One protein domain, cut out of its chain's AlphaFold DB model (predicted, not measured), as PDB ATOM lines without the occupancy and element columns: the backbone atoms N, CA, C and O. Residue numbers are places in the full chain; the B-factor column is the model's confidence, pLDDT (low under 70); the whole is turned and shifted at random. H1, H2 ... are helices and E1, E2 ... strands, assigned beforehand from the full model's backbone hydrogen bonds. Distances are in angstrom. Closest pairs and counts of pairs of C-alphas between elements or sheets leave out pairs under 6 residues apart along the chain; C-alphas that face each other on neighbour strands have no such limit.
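AT A GLANCE: This is residues 30 to 115 of the 229 residues of an uncharacterized protein of Micromonospora tulbaghiae (UniProt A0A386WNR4). A twisted wall of five antiparallel strands has the short helix H1 and the small hairpin of E5 and E6 packed over one face, while its other face is bare. H1 sits over the part of the sheet made by E3, E4 and E2, and E6 comes close to E1 and E2. The printed part has 86 residues, with one named helix and seven named strands in the order E1 E2 E3 E4 H1 E5 E6 E7; the sheet's order is E3 - E4 - E2 - E1 - E7, and the class is mostly strand. It is compact, with a radius of gyration of the C-alphas of 11.6 A and spans of 34 by 27 by 20 A.

HOW THE PARTS SIT: E1, residues 31 to 41, and E2, residues 44 to 53, form an antiparallel hairpin, with N 33 and O 49 within hydrogen-bond range at 2.9 A. E1 bends by 129 degrees at residue 38, and beyond the bend C-alphas 40 and 45 face each other at 4.7 A. E3, residues 64 to 69, and E4, residues 72 to 78, form a second hairpin, with N 67 and O 74 at 2.9 A. E4 is also the antiparallel neighbour of E2, with N 50 and O 75 at 2.8 A. H1, residues 82 to 89, is on this sheet; its closest C-alphas to E4 are those of Leu 85 and Ile 76, 6.7 A apart. Every O i to N i+4 pair in H1 is within hydrogen-bond range. E5, residues 92 to 95, and E6, residues 98 to 101, form a hairpin and a sheet of their own, with N 93 and O 100 at 2.9 A. The closest C-alphas of E6 and E2 are those of Pro 99 and Tyr 51, 6.1 A apart. E7, residues 107 to 114, is an edge strand and the antiparallel neighbour of E1, with N 34 and O 111 at 2.9 A. E3 and E7, the two edge strands, are apart.

IN THESE COORDINATES: E1 begins at C-alpha 31, at (102.493, 113.804, 100.231), and measures 20.0 A from first to last C-alpha. E2 measures 22.5 A, E3 15.4 A and E4 20.5 A. H1 begins at C-alpha 82, at (98.485, 132.009, 111.647), and measures 10.5 A. E5 and E6 measure 9.9 A and 10.0 A. E7 measures 20.6 A and ends at C-alpha 114, at (101.550, 109.792, 101.379).

THE WHOLE: The two C-alphas farthest apart are those of Gly 39 and Gly 71, at 34.4 A, while those of Pro 30 and Tyr 115 are 5.4 A apart. The printed part has no cut. The link from E2 to E3, of 10 residues, is short, and the other links are tight. Residues 60 to 61 make a short antiparallel pairing with residues 64 to 65 of E3. The mean pLDDT of the printed part is 91.1, and residues 55 to 61 are under 70.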
ATOM      1  N   PRO A  30      99.286 113.166  96.588       92.81
ATOM      2  CA  PRO A  30      99.866 114.149  97.490       92.81
ATOM      3  C   PRO A  30     100.628 113.490  98.637       92.81
ATOM      4  O   PRO A  30     100.259 112.422  99.122       92.81
ATOM      5  N   TRP A  31     101.671 114.163  99.089       95.88
ATOM      6  CA  TRP A  31     102.493 113.804 100.231       95.88
ATOM      7  C   TRP A  31     102.233 114.751 101.388       95.88
ATOM      8  O   TRP A  31     101.856 115.906 101.198       95.88
ATOM      9  N   THR A  32     102.477 114.248 102.589       95.88
ATOM     10  CA  THR A  32     102.264 114.961 103.840       95.88
ATOM     11  C   THR A  32     103.506 114.982 104.707       95.88
ATOM     12  O   THR A  32     104.288 114.028 104.723       95.88
ATOM     13  N   VAL A  33     103.656 116.068 105.458       97.62
ATOM     14  CA  VAL A  33     104.579 116.186 106.587       97.62
ATOM     15  C   VAL A  33     103.764 116.605 107.801       97.62
ATOM     16  O   VAL A  33     103.125 117.655 107.776       97.62
ATOM     17  N   VAL A  34     103.798 115.804 108.862       96.88
ATOM     18  CA  VAL A  34     103.197 116.157 110.152       96.88
ATOM     19  C   VAL A  34     104.287 116.710 111.051       96.88
ATOM     20  O   VAL A  34     105.356 116.110 111.202       96.88
ATOM     21  N   VAL A  35     104.012 117.859 111.654       96.75
ATOM     22  CA  VAL A  35     104.930 118.561 112.542       96.75
ATOM     23  C   VAL A  35     104.224 118.935 113.839       96.75
ATOM     24  O   VAL A  35     103.085 119.399 113.831       96.75
ATOM     25  N   ARG A  36     104.897 118.754 114.978       95.44
ATOM     26  CA  ARG A  36     104.327 119.025 116.305       95.44
ATOM     27  C   ARG A  36     105.233 119.891 117.151       95.44
ATOM     28  O   ARG A  36     106.456 119.799 117.055       95.44
ATOM     29  N   ARG A  37     104.623 120.717 118.003       94.38
ATOM     30  CA  ARG A  37     105.327 121.393 119.095       94.38
ATOM     31  C   ARG A  37     105.607 120.418 120.236       94.38
ATOM     32  O   ARG A  37     104.989 119.362 120.340       94.38
ATOM     33  N   SER A  38     106.488 120.825 121.144       88.19
ATOM     34  CA  SER A  38     106.670 120.132 122.424       88.19
ATOM     35  C   SER A  38     105.340 119.979 123.179       88.19
ATOM     36  O   SER A  38     104.614 120.957 123.389       88.19
ATOM     37  N   GLY A  39     105.019 118.740 123.566       85.50
ATOM     38  CA  GLY A  39     103.743 118.367 124.184       85.50
ATOM     39  C   GLY A  39     102.529 118.452 123.250       85.50
ATOM     40  O   GLY A  39     101.414 118.585 123.746       85.50
ATOM     41  N   GLY A  40     102.737 118.460 121.929       91.56
ATOM     42  CA  GLY A  40     101.678 118.279 120.938       91.56
ATOM     43  C   GLY A  40     101.359 116.804 120.703       91.56
ATOM     44  O   GLY A  40     102.208 115.933 120.892       91.56
ATOM     45  N   SER A  41     100.132 116.539 120.273       92.88
ATOM     46  CA  SER A  41      99.605 115.203 119.988       92.88
ATOM     47  C   SER A  41      98.763 115.239 118.715       92.88
ATOM     48  O   SER A  41      98.669 116.278 118.064       92.88
ATOM     49  N   LEU A  42      98.146 114.111 118.360       93.12
ATOM     50  CA  LEU A  42      97.213 114.025 117.240       93.12
ATOM     51  C   LEU A  42      96.215 115.194 117.240       93.12
ATOM     52  O   LEU A  42      95.480 115.382 118.213       93.12
ATOM     53  N   ALA A  43      96.206 115.964 116.150       91.62
ATOM     54  CA  ALA A  43      95.313 117.101 115.926       91.62
ATOM     55  C   ALA A  43      95.389 118.218 116.994       91.62
ATOM     56  O   ALA A  43      94.449 118.997 117.144       91.62
ATOM     57  N   GLN A  44      96.491 118.312 117.747       93.12
ATOM     58  CA  GLN A  44      96.686 119.329 118.784       93.12
ATOM     59  C   GLN A  44      98.112 119.875 118.775       93.12
ATOM     60  O   GLN A  44      99.088 119.120 118.811       93.12
ATOM     61  N   ARG A  45      98.250 121.208 118.828       94.38
ATOM     62  CA  ARG A  45      99.553 121.898 118.914       94.38
ATOM     63  C   ARG A  45     100.547 121.471 117.820       94.38
ATOM     64  O   ARG A  45     101.759 121.404 118.053       94.38
ATOM     65  N   GLY A  46     100.039 121.181 116.630       95.62
ATOM     66  CA  GLY A  46     100.811 120.760 115.469       95.62
ATOM     67  C   GLY A  46     100.189 121.250 114.169       95.62
ATOM     68  O   GLY A  46      99.242 122.038 114.176       95.62
ATOM     69  N   ALA A  47     100.749 120.805 113.054       96.81
ATOM     70  CA  ALA A  47     100.233 121.079 111.726       96.81
ATOM     71  C   ALA A  47     100.559 119.933 110.765       96.81
ATOM     72  O   ALA A  47     101.539 119.207 110.950       96.81
ATOM     73  N   VAL A  48      99.755 119.815 109.715       96.94
ATOM     74  CA  VAL A  48     100.004 118.943 108.570       96.94
ATOM     75  C   VAL A  48     100.239 119.808 107.348       96.94
ATOM     76  O   VAL A  48      99.457 120.709 107.062       96.94
ATOM     77  N   ILE A  49     101.328 119.535 106.639       97.62
ATOM     78  CA  ILE A  49     101.673 120.145 105.357       97.62
ATOM     79  C   ILE A  49     101.349 119.127 104.272       97.62
ATOM     80  O   ILE A  49     101.859 118.015 104.349       97.62
ATOM     81  N   THR A  50     100.584 119.510 103.255       96.38
ATOM     82  CA  THR A  50     100.184 118.664 102.125       96.38
ATOM     83  C   THR A  50     100.683 119.266 100.812       96.38
ATOM     84  O   THR A  50     100.473 120.449 100.544       96.38
ATOM     85  N   TYR A  51     101.338 118.457  99.975       96.06
ATOM     86  CA  TYR A  51     101.844 118.862  98.660       96.06
ATOM     87  C   TYR A  51     101.911 117.681  97.669       96.06
ATOM     88  O   TYR A  51     102.403 116.619  98.049       96.06
ATOM     89  N   PRO A  52     101.553 117.861  96.385       94.69
ATOM     90  CA  PRO A  52     100.865 119.030  95.838       94.69
ATOM     91  C   PRO A  52      99.376 119.029  96.211       94.69
ATOM     92  O   PRO A  52      98.783 117.969  96.415       94.69
ATOM     93  N   VAL A  53      98.753 120.206  96.253       90.50
ATOM     94  CA  VAL A  53      97.287 120.351  96.316       90.50
ATOM     95  C   VAL A  53      96.755 121.032  95.057       90.50
ATOM     96  O   VAL A  53      97.484 121.749  94.369       90.50
ATOM     97  N   ALA A  54      95.483 120.784  94.732       82.06
ATOM     98  CA  ALA A  54      94.822 121.463  93.621       82.06
ATOM     99  C   ALA A  54      94.771 122.979  93.869       82.06
ATOM    100  O   ALA A  54      94.684 123.432  95.010       82.06
ATOM    101  N   THR A  55      94.840 123.757  92.792       62.25
ATOM    102  CA  THR A  55      94.951 125.213  92.851       62.25
ATOM    103  C   THR A  55      93.706 125.849  93.473       62.25
ATOM    104  O   THR A  55      92.658 125.895  92.833       62.25
ATOM    105  N   ASP A  56      93.843 126.397  94.679       57.88
ATOM    106  CA  ASP A  56      92.940 127.416  95.222       57.88
ATOM    107  C   ASP A  56      93.816 128.617  95.634       57.88
ATOM    108  O   ASP A  56      94.610 128.503  96.574       57.88
ATOM    109  N   PRO A  57      93.822 129.724  94.870       52.50
ATOM    110  CA  PRO A  57      94.809 130.784  95.043       52.50
ATOM    111  C   PRO A  57      94.708 131.445  96.423       52.50
ATOM    112  O   PRO A  57      93.729 132.125  96.725       52.50
ATOM    113  N   GLY A  58      95.765 131.294  97.233       55.56
ATOM    114  CA  GLY A  58      96.052 132.145  98.395       55.56
ATOM    115  C   GLY A  58      94.967 132.180  99.471       55.56
ATOM    116  O   GLY A  58      94.898 133.136 100.245       55.56
ATOM    117  N   ARG A  59      94.093 131.169  99.518       59.94
ATOM    118  CA  ARG A  59      93.026 131.105 100.507       59.94
ATOM    119  C   ARG A  59      93.631 130.820 101.879       59.94
ATOM    120  O   ARG A  59      94.117 129.724 102.148       59.94
ATOM    121  N   GLN A  60      93.570 131.818 102.751       61.56
ATOM    122  CA  GLN A  60      93.872 131.670 104.166       61.56
ATOM    123  C   GLN A  60      92.558 131.594 104.942       61.56
ATOM    124  O   GLN A  60      91.719 132.494 104.871       61.56
ATOM    125  N   VAL A  61      92.379 130.510 105.684       68.00
ATOM    126  CA  VAL A  61      91.271 130.331 106.628       68.00
ATOM    127  C   VAL A  61      91.890 130.215 108.017       68.00
ATOM    128  O   VAL A  61      93.065 129.884 108.157       68.00
ATOM    129  N   SER A  62      91.153 130.526 109.081       76.56
ATOM    130  CA  SER A  62      91.680 130.287 110.428       76.56
ATOM    131  C   SER A  62      92.111 128.822 110.566       76.56
ATOM    132  O   SER A  62      91.298 127.926 110.358       76.56
ATOM    133  N   GLY A  63      93.384 128.594 110.901       88.25
ATOM    134  CA  GLY A  63      93.964 127.253 111.004       88.25
ATOM    135  C   GLY A  63      94.418 126.632 109.679       88.25
ATOM    136  O   GLY A  63      94.852 125.487 109.702       88.25
ATOM    137  N   GLU A  64      94.364 127.352 108.553       92.94
ATOM    138  CA  GLU A  64      94.774 126.865 107.231       92.94
ATOM    139  C   GLU A  64      95.454 127.957 106.389       92.94
ATOM    140  O   GLU A  64      94.998 129.100 106.319       92.94
ATOM    141  N   LEU A  65      96.529 127.596 105.694       92.75
ATOM    142  CA  LEU A  65      97.223 128.452 104.736       92.75
ATOM    143  C   LEU A  65      97.532 127.649 103.467       92.75
ATOM    144  O   LEU A  65      98.087 126.556 103.549       92.75
ATOM    145  N   THR A  66      97.207 128.208 102.301       93.50
ATOM    146  CA  THR A  66      97.586 127.663 100.986       93.50
ATOM    147  C   THR A  66      98.521 128.640 100.281       93.50
ATOM    148  O   THR A  66      98.243 129.840 100.248       93.50
ATOM    149  N   TRP A  67      99.635 128.149  99.733       93.56
ATOM    150  CA  TRP A  67     100.649 128.989  99.090       93.56
ATOM    151  C   TRP A  67     101.323 128.290  97.899       93.56
ATOM    152  O   TRP A  67     101.374 127.056  97.839       93.56
ATOM    153  N   PRO A  68     101.873 129.060  96.942       93.50
ATOM    154  CA  PRO A  68     102.635 128.497  95.837       93.50
ATOM    155  C   PRO A  68     103.940 127.859  96.317       93.50
ATOM    156  O   PRO A  68     104.709 128.469  97.056       93.50
ATOM    157  N   LEU A  69     104.229 126.652  95.828       93.81
ATOM    158  CA  LEU A  69     105.460 125.926  96.131       93.81
ATOM    159  C   LEU A  69     105.890 125.089  94.919       93.81
ATOM    160  O   LEU A  69     105.094 124.324  94.384       93.81
ATOM    161  N   ALA A  70     107.145 125.241  94.480       93.06
ATOM    162  CA  ALA A  70     107.780 124.429  93.429       93.06
ATOM    163  C   ALA A  70     106.940 124.212  92.141       93.06
ATOM    164  O   ALA A  70     106.943 123.127  91.566       93.06
ATOM    165  N   GLY A  71     106.224 125.244  91.677       89.56
ATOM    166  CA  GLY A  71     105.394 125.176  90.463       89.56
ATOM    167  C   GLY A  71     103.992 124.581  90.662       89.56
ATOM    168  O   GLY A  71     103.255 124.432  89.692       89.56
ATOM    169  N   SER A  72     103.605 124.275  91.902       92.75
ATOM    170  CA  SER A  72     102.258 123.853  92.298       92.75
ATOM    171  C   SER A  72     101.791 124.653  93.529       92.75
ATOM    172  O   SER A  72     102.253 125.776  93.752       92.75
ATOM    173  N   GLN A  73     100.861 124.110  94.314       92.88
ATOM    174  CA  GLN A  73     100.436 124.651  95.605       92.88
ATOM    175  C   GLN A  73     100.754 123.664  96.731       92.88
ATOM    176  O   GLN A  73     100.694 122.445  96.546       92.88
ATOM    177  N   ALA A  74     101.051 124.206  97.906       95.62
ATOM    178  CA  ALA A  74     101.072 123.491  99.171       95.62
ATOM    179  C   ALA A  74      99.971 124.036 100.086       95.62
ATOM    180  O   ALA A  74      99.619 125.214 100.014       95.62
ATOM    181  N   GLN A  75      99.448 123.174 100.950       95.44
ATOM    182  CA  GLN A  75      98.524 123.535 102.021       95.44
ATOM    183  C   GLN A  75      99.155 123.176 103.363       95.44
ATOM    184  O   GLN A  75      99.855 122.175 103.472       95.44
ATOM    185  N   ILE A  76      98.894 123.977 104.390       96.62
ATOM    186  CA  ILE A  76      99.223 123.668 105.775       96.62
ATOM    187  C   ILE A  76      97.989 123.923 106.622       96.62
ATOM    188  O   ILE A  76      97.414 125.011 106.563       96.62
ATOM    189  N   ARG A  77      97.590 122.932 107.415       95.44
ATOM    190  CA  ARG A  77      96.478 123.043 108.361       95.44
ATOM    191  C   ARG A  77      96.947 122.655 109.755       95.44
ATOM    192  O   ARG A  77      97.679 121.682 109.901       95.44
ATOM    193  N   GLY A  78      96.568 123.409 110.784       95.19
ATOM    194  CA  GLY A  78      97.007 123.096 112.140       95.19
ATOM    195  C   GLY A  78      96.618 124.083 113.233       95.19
ATOM    196  O   GLY A  78      96.175 125.205 112.985       95.19
ATOM    197  N   ASP A  79      96.877 123.662 114.467       94.06
ATOM    198  CA  ASP A  79      96.627 124.386 115.716       94.06
ATOM    199  C   ASP A  79      97.917 125.041 116.246       94.06
ATOM    200  O   ASP A  79      98.442 124.741 117.319       94.06
ATOM    201  N   VAL A  80      98.516 125.906 115.425       93.56
ATOM    202  CA  VAL A  80      99.758 126.630 115.771       93.56
ATOM    203  C   VAL A  80      99.634 128.147 115.610       93.56
ATOM    204  O   VAL A  80     100.594 128.882 115.872       93.56
ATOM    205  N   GLY A  81      98.442 128.614 115.228       92.00
ATOM    206  CA  GLY A  81      98.136 130.006 114.906       92.00
ATOM    207  C   GLY A  81      98.696 130.448 113.551       92.00
ATOM    208  O   GLY A  81      99.643 129.863 113.030       92.00
ATOM    209  N   ALA A  82      98.133 131.521 112.987       91.50
ATOM    210  CA  ALA A  82      98.485 132.009 111.647       91.50
ATOM    211  C   ALA A  82      99.989 132.303 111.478       91.50
ATOM    212  O   ALA A  82     100.587 131.899 110.486       91.50
ATOM    213  N   ALA A  83     100.618 132.939 112.473       91.75
ATOM    214  CA  ALA A  83     102.056 133.210 112.451       91.75
ATOM    215  C   ALA A  83     102.899 131.922 112.479       91.75
ATOM    216  O   ALA A  83     103.933 131.843 111.822       91.75
ATOM    217  N   GLY A  84     102.448 130.898 113.212       93.94
ATOM    218  CA  GLY A  84     103.104 129.593 113.239       93.94
ATOM    219  C   GLY A  84     102.997 128.864 111.900       93.94
ATOM    220  O   GLY A  84     103.987 128.304 111.443       93.94
ATOM    221  N   LEU A  85     101.827 128.919 111.256       95.19
ATOM    222  CA  LEU A  85     101.615 128.333 109.930       95.19
ATOM    223  C   LEU A  85     102.509 128.994 108.874       95.19
ATOM    224  O   LEU A  85     103.170 128.286 108.123       95.19
ATOM    225  N   ALA A  86     102.591 130.328 108.867       93.75
ATOM    226  CA  ALA A  86     103.471 131.065 107.960       93.75
ATOM    227  C   ALA A  86     104.955 130.716 108.185       93.75
ATOM    228  O   ALA A  86     105.659 130.372 107.241       93.75
ATOM    229  N   ALA A  87     105.411 130.696 109.444       94.31
ATOM    230  CA  ALA A  87     106.796 130.352 109.772       94.31
ATOM    231  C   ALA A  87     107.181 128.914 109.374       94.31
ATOM    232  O   ALA A  87     108.338 128.654 109.048       94.31
ATOM    233  N   LEU A  88     106.229 127.975 109.417       96.75
ATOM    234  CA  LEU A  88     106.428 126.614 108.917       96.75
ATOM    235  C   LEU A  88     106.449 126.585 107.386       96.75
ATOM    236  O   LEU A  88     107.337 125.955 106.819       96.75
ATOM    237  N   ALA A  89     105.515 127.281 106.730       96.00
ATOM    238  CA  ALA A  89     105.419 127.363 105.272       96.00
ATOM    239  C   ALA A  89     106.713 127.894 104.629       96.00
ATOM    240  O   ALA A  89     107.200 127.302 103.663       96.00
ATOM    241  N   ASP A  90     107.330 128.920 105.224       96.19
ATOM    242  CA  ASP A  90     108.598 129.516 104.770       96.19
ATOM    243  C   ASP A  90     109.791 128.542 104.797       96.19
ATOM    244  O   ASP A  90     110.825 128.785 104.174       96.19
ATOM    245  N   ARG A  91     109.672 127.429 105.531       97.56
ATOM    246  CA  ARG A  91     110.720 126.409 105.694       97.56
ATOM    247  C   ARG A  91     110.474 125.145 104.874       97.56
ATOM    248  O   ARG A  91     111.236 124.180 104.990       97.56
ATOM    249  N   VAL A  92     109.418 125.118 104.061       98.00
ATOM    250  CA  VAL A  92     109.102 123.967 103.215       98.00
ATOM    251  C   VAL A  92     109.859 124.063 101.896       98.00
ATOM    252  O   VAL A  92     109.806 125.060 101.184       98.00
ATOM    253  N   THR A  93     110.528 122.973 101.540       97.62
ATOM    254  CA  THR A  93     111.143 122.768 100.225       97.62
ATOM    255  C   THR A  93     110.571 121.515  99.575       97.62
ATOM    256  O   THR A  93     109.926 120.703 100.238       97.62
ATOM    257  N   VAL A  94     110.794 121.339  98.273       97.62
ATOM    258  CA  VAL A  94     110.386 120.126  97.552       97.62
ATOM    259  C   VAL A  94     111.624 119.389  97.062       97.62
ATOM    260  O   VAL A  94     112.441 119.952  96.336       97.62
ATOM    261  N   VAL A  95     111.758 118.119  97.446       95.75
ATOM    262  CA  VAL A  95     112.864 117.236  97.053       95.75
ATOM    263  C   VAL A  95     112.278 115.976  96.428       95.75
ATOM    264  O   VAL A  95     111.489 115.277  97.061       95.75
ATOM    265  N   GLY A  96     112.625 115.687  95.171       92.50
ATOM    266  CA  GLY A  96     112.100 114.513  94.459       92.50
ATOM    267  C   GLY A  96     110.568 114.490  94.350       92.50
ATOM    268  O   GLY A  96     109.966 113.425  94.439       92.50
ATOM    269  N   GLY A  97     109.935 115.664  94.236       92.25
ATOM    270  CA  GLY A  97     108.475 115.805  94.179       92.25
ATOM    271  C   GLY A  97     107.758 115.716  95.531       92.25
ATOM    272  O   GLY A  97     106.532 115.745  95.555       92.25
ATOM    273  N   ARG A  98     108.489 115.630  96.650       95.44
ATOM    274  CA  ARG A  98     107.921 115.484  97.999       95.44
ATOM    275  C   ARG A  98     108.235 116.702  98.870       95.44
ATOM    276  O   ARG A  98     109.352 117.218  98.777       95.44
ATOM    277  N   PRO A  99     107.301 117.151  99.725       97.06
ATOM    278  CA  PRO A  99     107.572 118.212 100.678       97.06
ATOM    279  C   PRO A  99     108.599 117.740 101.711       97.06
ATOM    280  O   PRO A  99     108.535 116.621 102.220       97.06
ATOM    281  N   ARG A 100     109.539 118.620 102.042       97.50
ATOM    282  CA  ARG A 100     110.491 118.468 103.137       97.50
ATOM    283  C   ARG A 100     110.450 119.729 103.979       97.50
ATOM    284  O   ARG A 100     110.580 120.831 103.450       97.50
ATOM    285  N   LEU A 101     110.299 119.553 105.282       97.31
ATOM    286  CA  LEU A 101     110.333 120.639 106.248       97.31
ATOM    287  C   LEU A 101     111.684 120.643 106.965       97.31
ATOM    288  O   LEU A 101     112.125 119.602 107.453       97.31
ATOM    289  N   ASP A 102     112.311 121.813 107.042       96.88
ATOM    290  CA  ASP A 102     113.344 122.114 108.036       96.88
ATOM    291  C   ASP A 102     112.657 122.743 109.263       96.88
ATOM    292  O   ASP A 102     112.319 123.930 109.229       96.88
ATOM    293  N   PRO A 103     112.319 121.960 110.308       93.38
ATOM    294  CA  PRO A 103     111.458 122.456 111.370       93.38
ATOM    295  C   PRO A 103     112.165 123.563 112.172       93.38
ATOM    296  O   PRO A 103     113.296 123.370 112.623       93.38
ATOM    297  N   PRO A 104     111.508 124.715 112.409       93.44
ATOM    298  CA  PRO A 104     112.057 125.734 113.292       93.44
ATOM    299  C   PRO A 104     112.153 125.206 114.731       93.44
ATOM    300  O   PRO A 104     111.475 124.249 115.115       93.44
ATOM    301  N   ALA A 105     112.983 125.853 115.553       92.06
ATOM    302  CA  ALA A 105     113.180 125.456 116.944       92.06
ATOM    303  C   ALA A 105     111.843 125.311 117.696       92.06
ATOM    304  O   ALA A 105     110.954 126.158 117.595       92.06
ATOM    305  N   GLY A 106     111.710 124.225 118.461       90.88
ATOM    306  CA  GLY A 106     110.486 123.897 119.197       90.88
ATOM    307  C   GLY A 106     109.466 123.065 118.415       90.88
ATOM    308  O   GLY A 106     108.437 122.709 118.994       90.88
ATOM    309  N   TYR A 107     109.757 122.721 117.156       95.50
ATOM    310  CA  TYR A 107     108.970 121.798 116.345       95.50
ATOM    311  C   TYR A 107     109.755 120.540 115.979       95.50
ATOM    312  O   TYR A 107     110.971 120.576 115.801       95.50
ATOM    313  N   VAL A 108     109.040 119.427 115.832       95.38
ATOM    314  CA  VAL A 108     109.589 118.137 115.404       95.38
ATOM    315  C   VAL A 108     108.689 117.547 114.329       95.38
ATOM    316  O   VAL A 108     107.467 117.543 114.475       95.38
ATOM    317  N   VAL A 109     109.292 117.045 113.253       95.88
ATOM    318  CA  VAL A 109     108.582 116.247 112.246       95.88
ATOM    319  C   VAL A 109     108.316 114.863 112.832       95.88
ATOM    320  O   VAL A 109     109.258 114.157 113.183       95.88
ATOM    321  N   THR A 110     107.046 114.483 112.946       93.75
ATOM    322  CA  THR A 110     106.628 113.188 113.510       93.75
ATOM    323  C   THR A 110     106.244 112.178 112.439       93.75
ATOM    324  O   THR A 110     106.309 110.978 112.685       93.75
ATOM    325  N   PHE A 111     105.879 112.644 111.244       94.25
ATOM    326  CA  PHE A 111     105.531 111.780 110.123       94.25
ATOM    327  C   PHE A 111     105.866 112.446 108.792       94.25
ATOM    328  O   PHE A 111     105.735 113.660 108.619       94.25
ATOM    329  N   THR A 112     106.286 111.640 107.823       95.38
ATOM    330  CA  THR A 112     106.372 112.032 106.416       95.38
ATOM    331  C   THR A 112     105.955 110.843 105.571       95.38
ATOM    332  O   THR A 112     106.555 109.774 105.664       95.38
ATOM    333  N   GLY A 113     104.937 111.026 104.737       93.69
ATOM    334  CA  GLY A 113     104.357 109.929 103.973       93.69
ATOM    335  C   GLY A 113     103.255 110.390 103.028       93.69
ATOM    336  O   GLY A 113     102.930 111.578 102.991       93.69
ATOM    337  N   PRO A 114     102.674 109.474 102.245       91.81
ATOM    338  CA  PRO A 114     101.550 109.792 101.379       91.81
ATOM    339  C   PRO A 114     100.351 110.349 102.159       91.81
ATOM    340  O   PRO A 114     100.119 109.989 103.311       91.81
ATOM    341  N   TYR A 115      99.574 111.225 101.523       88.94
ATOM    342  CA  TYR A 115      98.337 111.766 102.089       88.94
ATOM    343  C   TYR A 115      97.282 110.669 102.262       88.94
ATOM    344  O   TYR A 115      96.622 110.590 103.293       88.94
TER     345      TYR A 115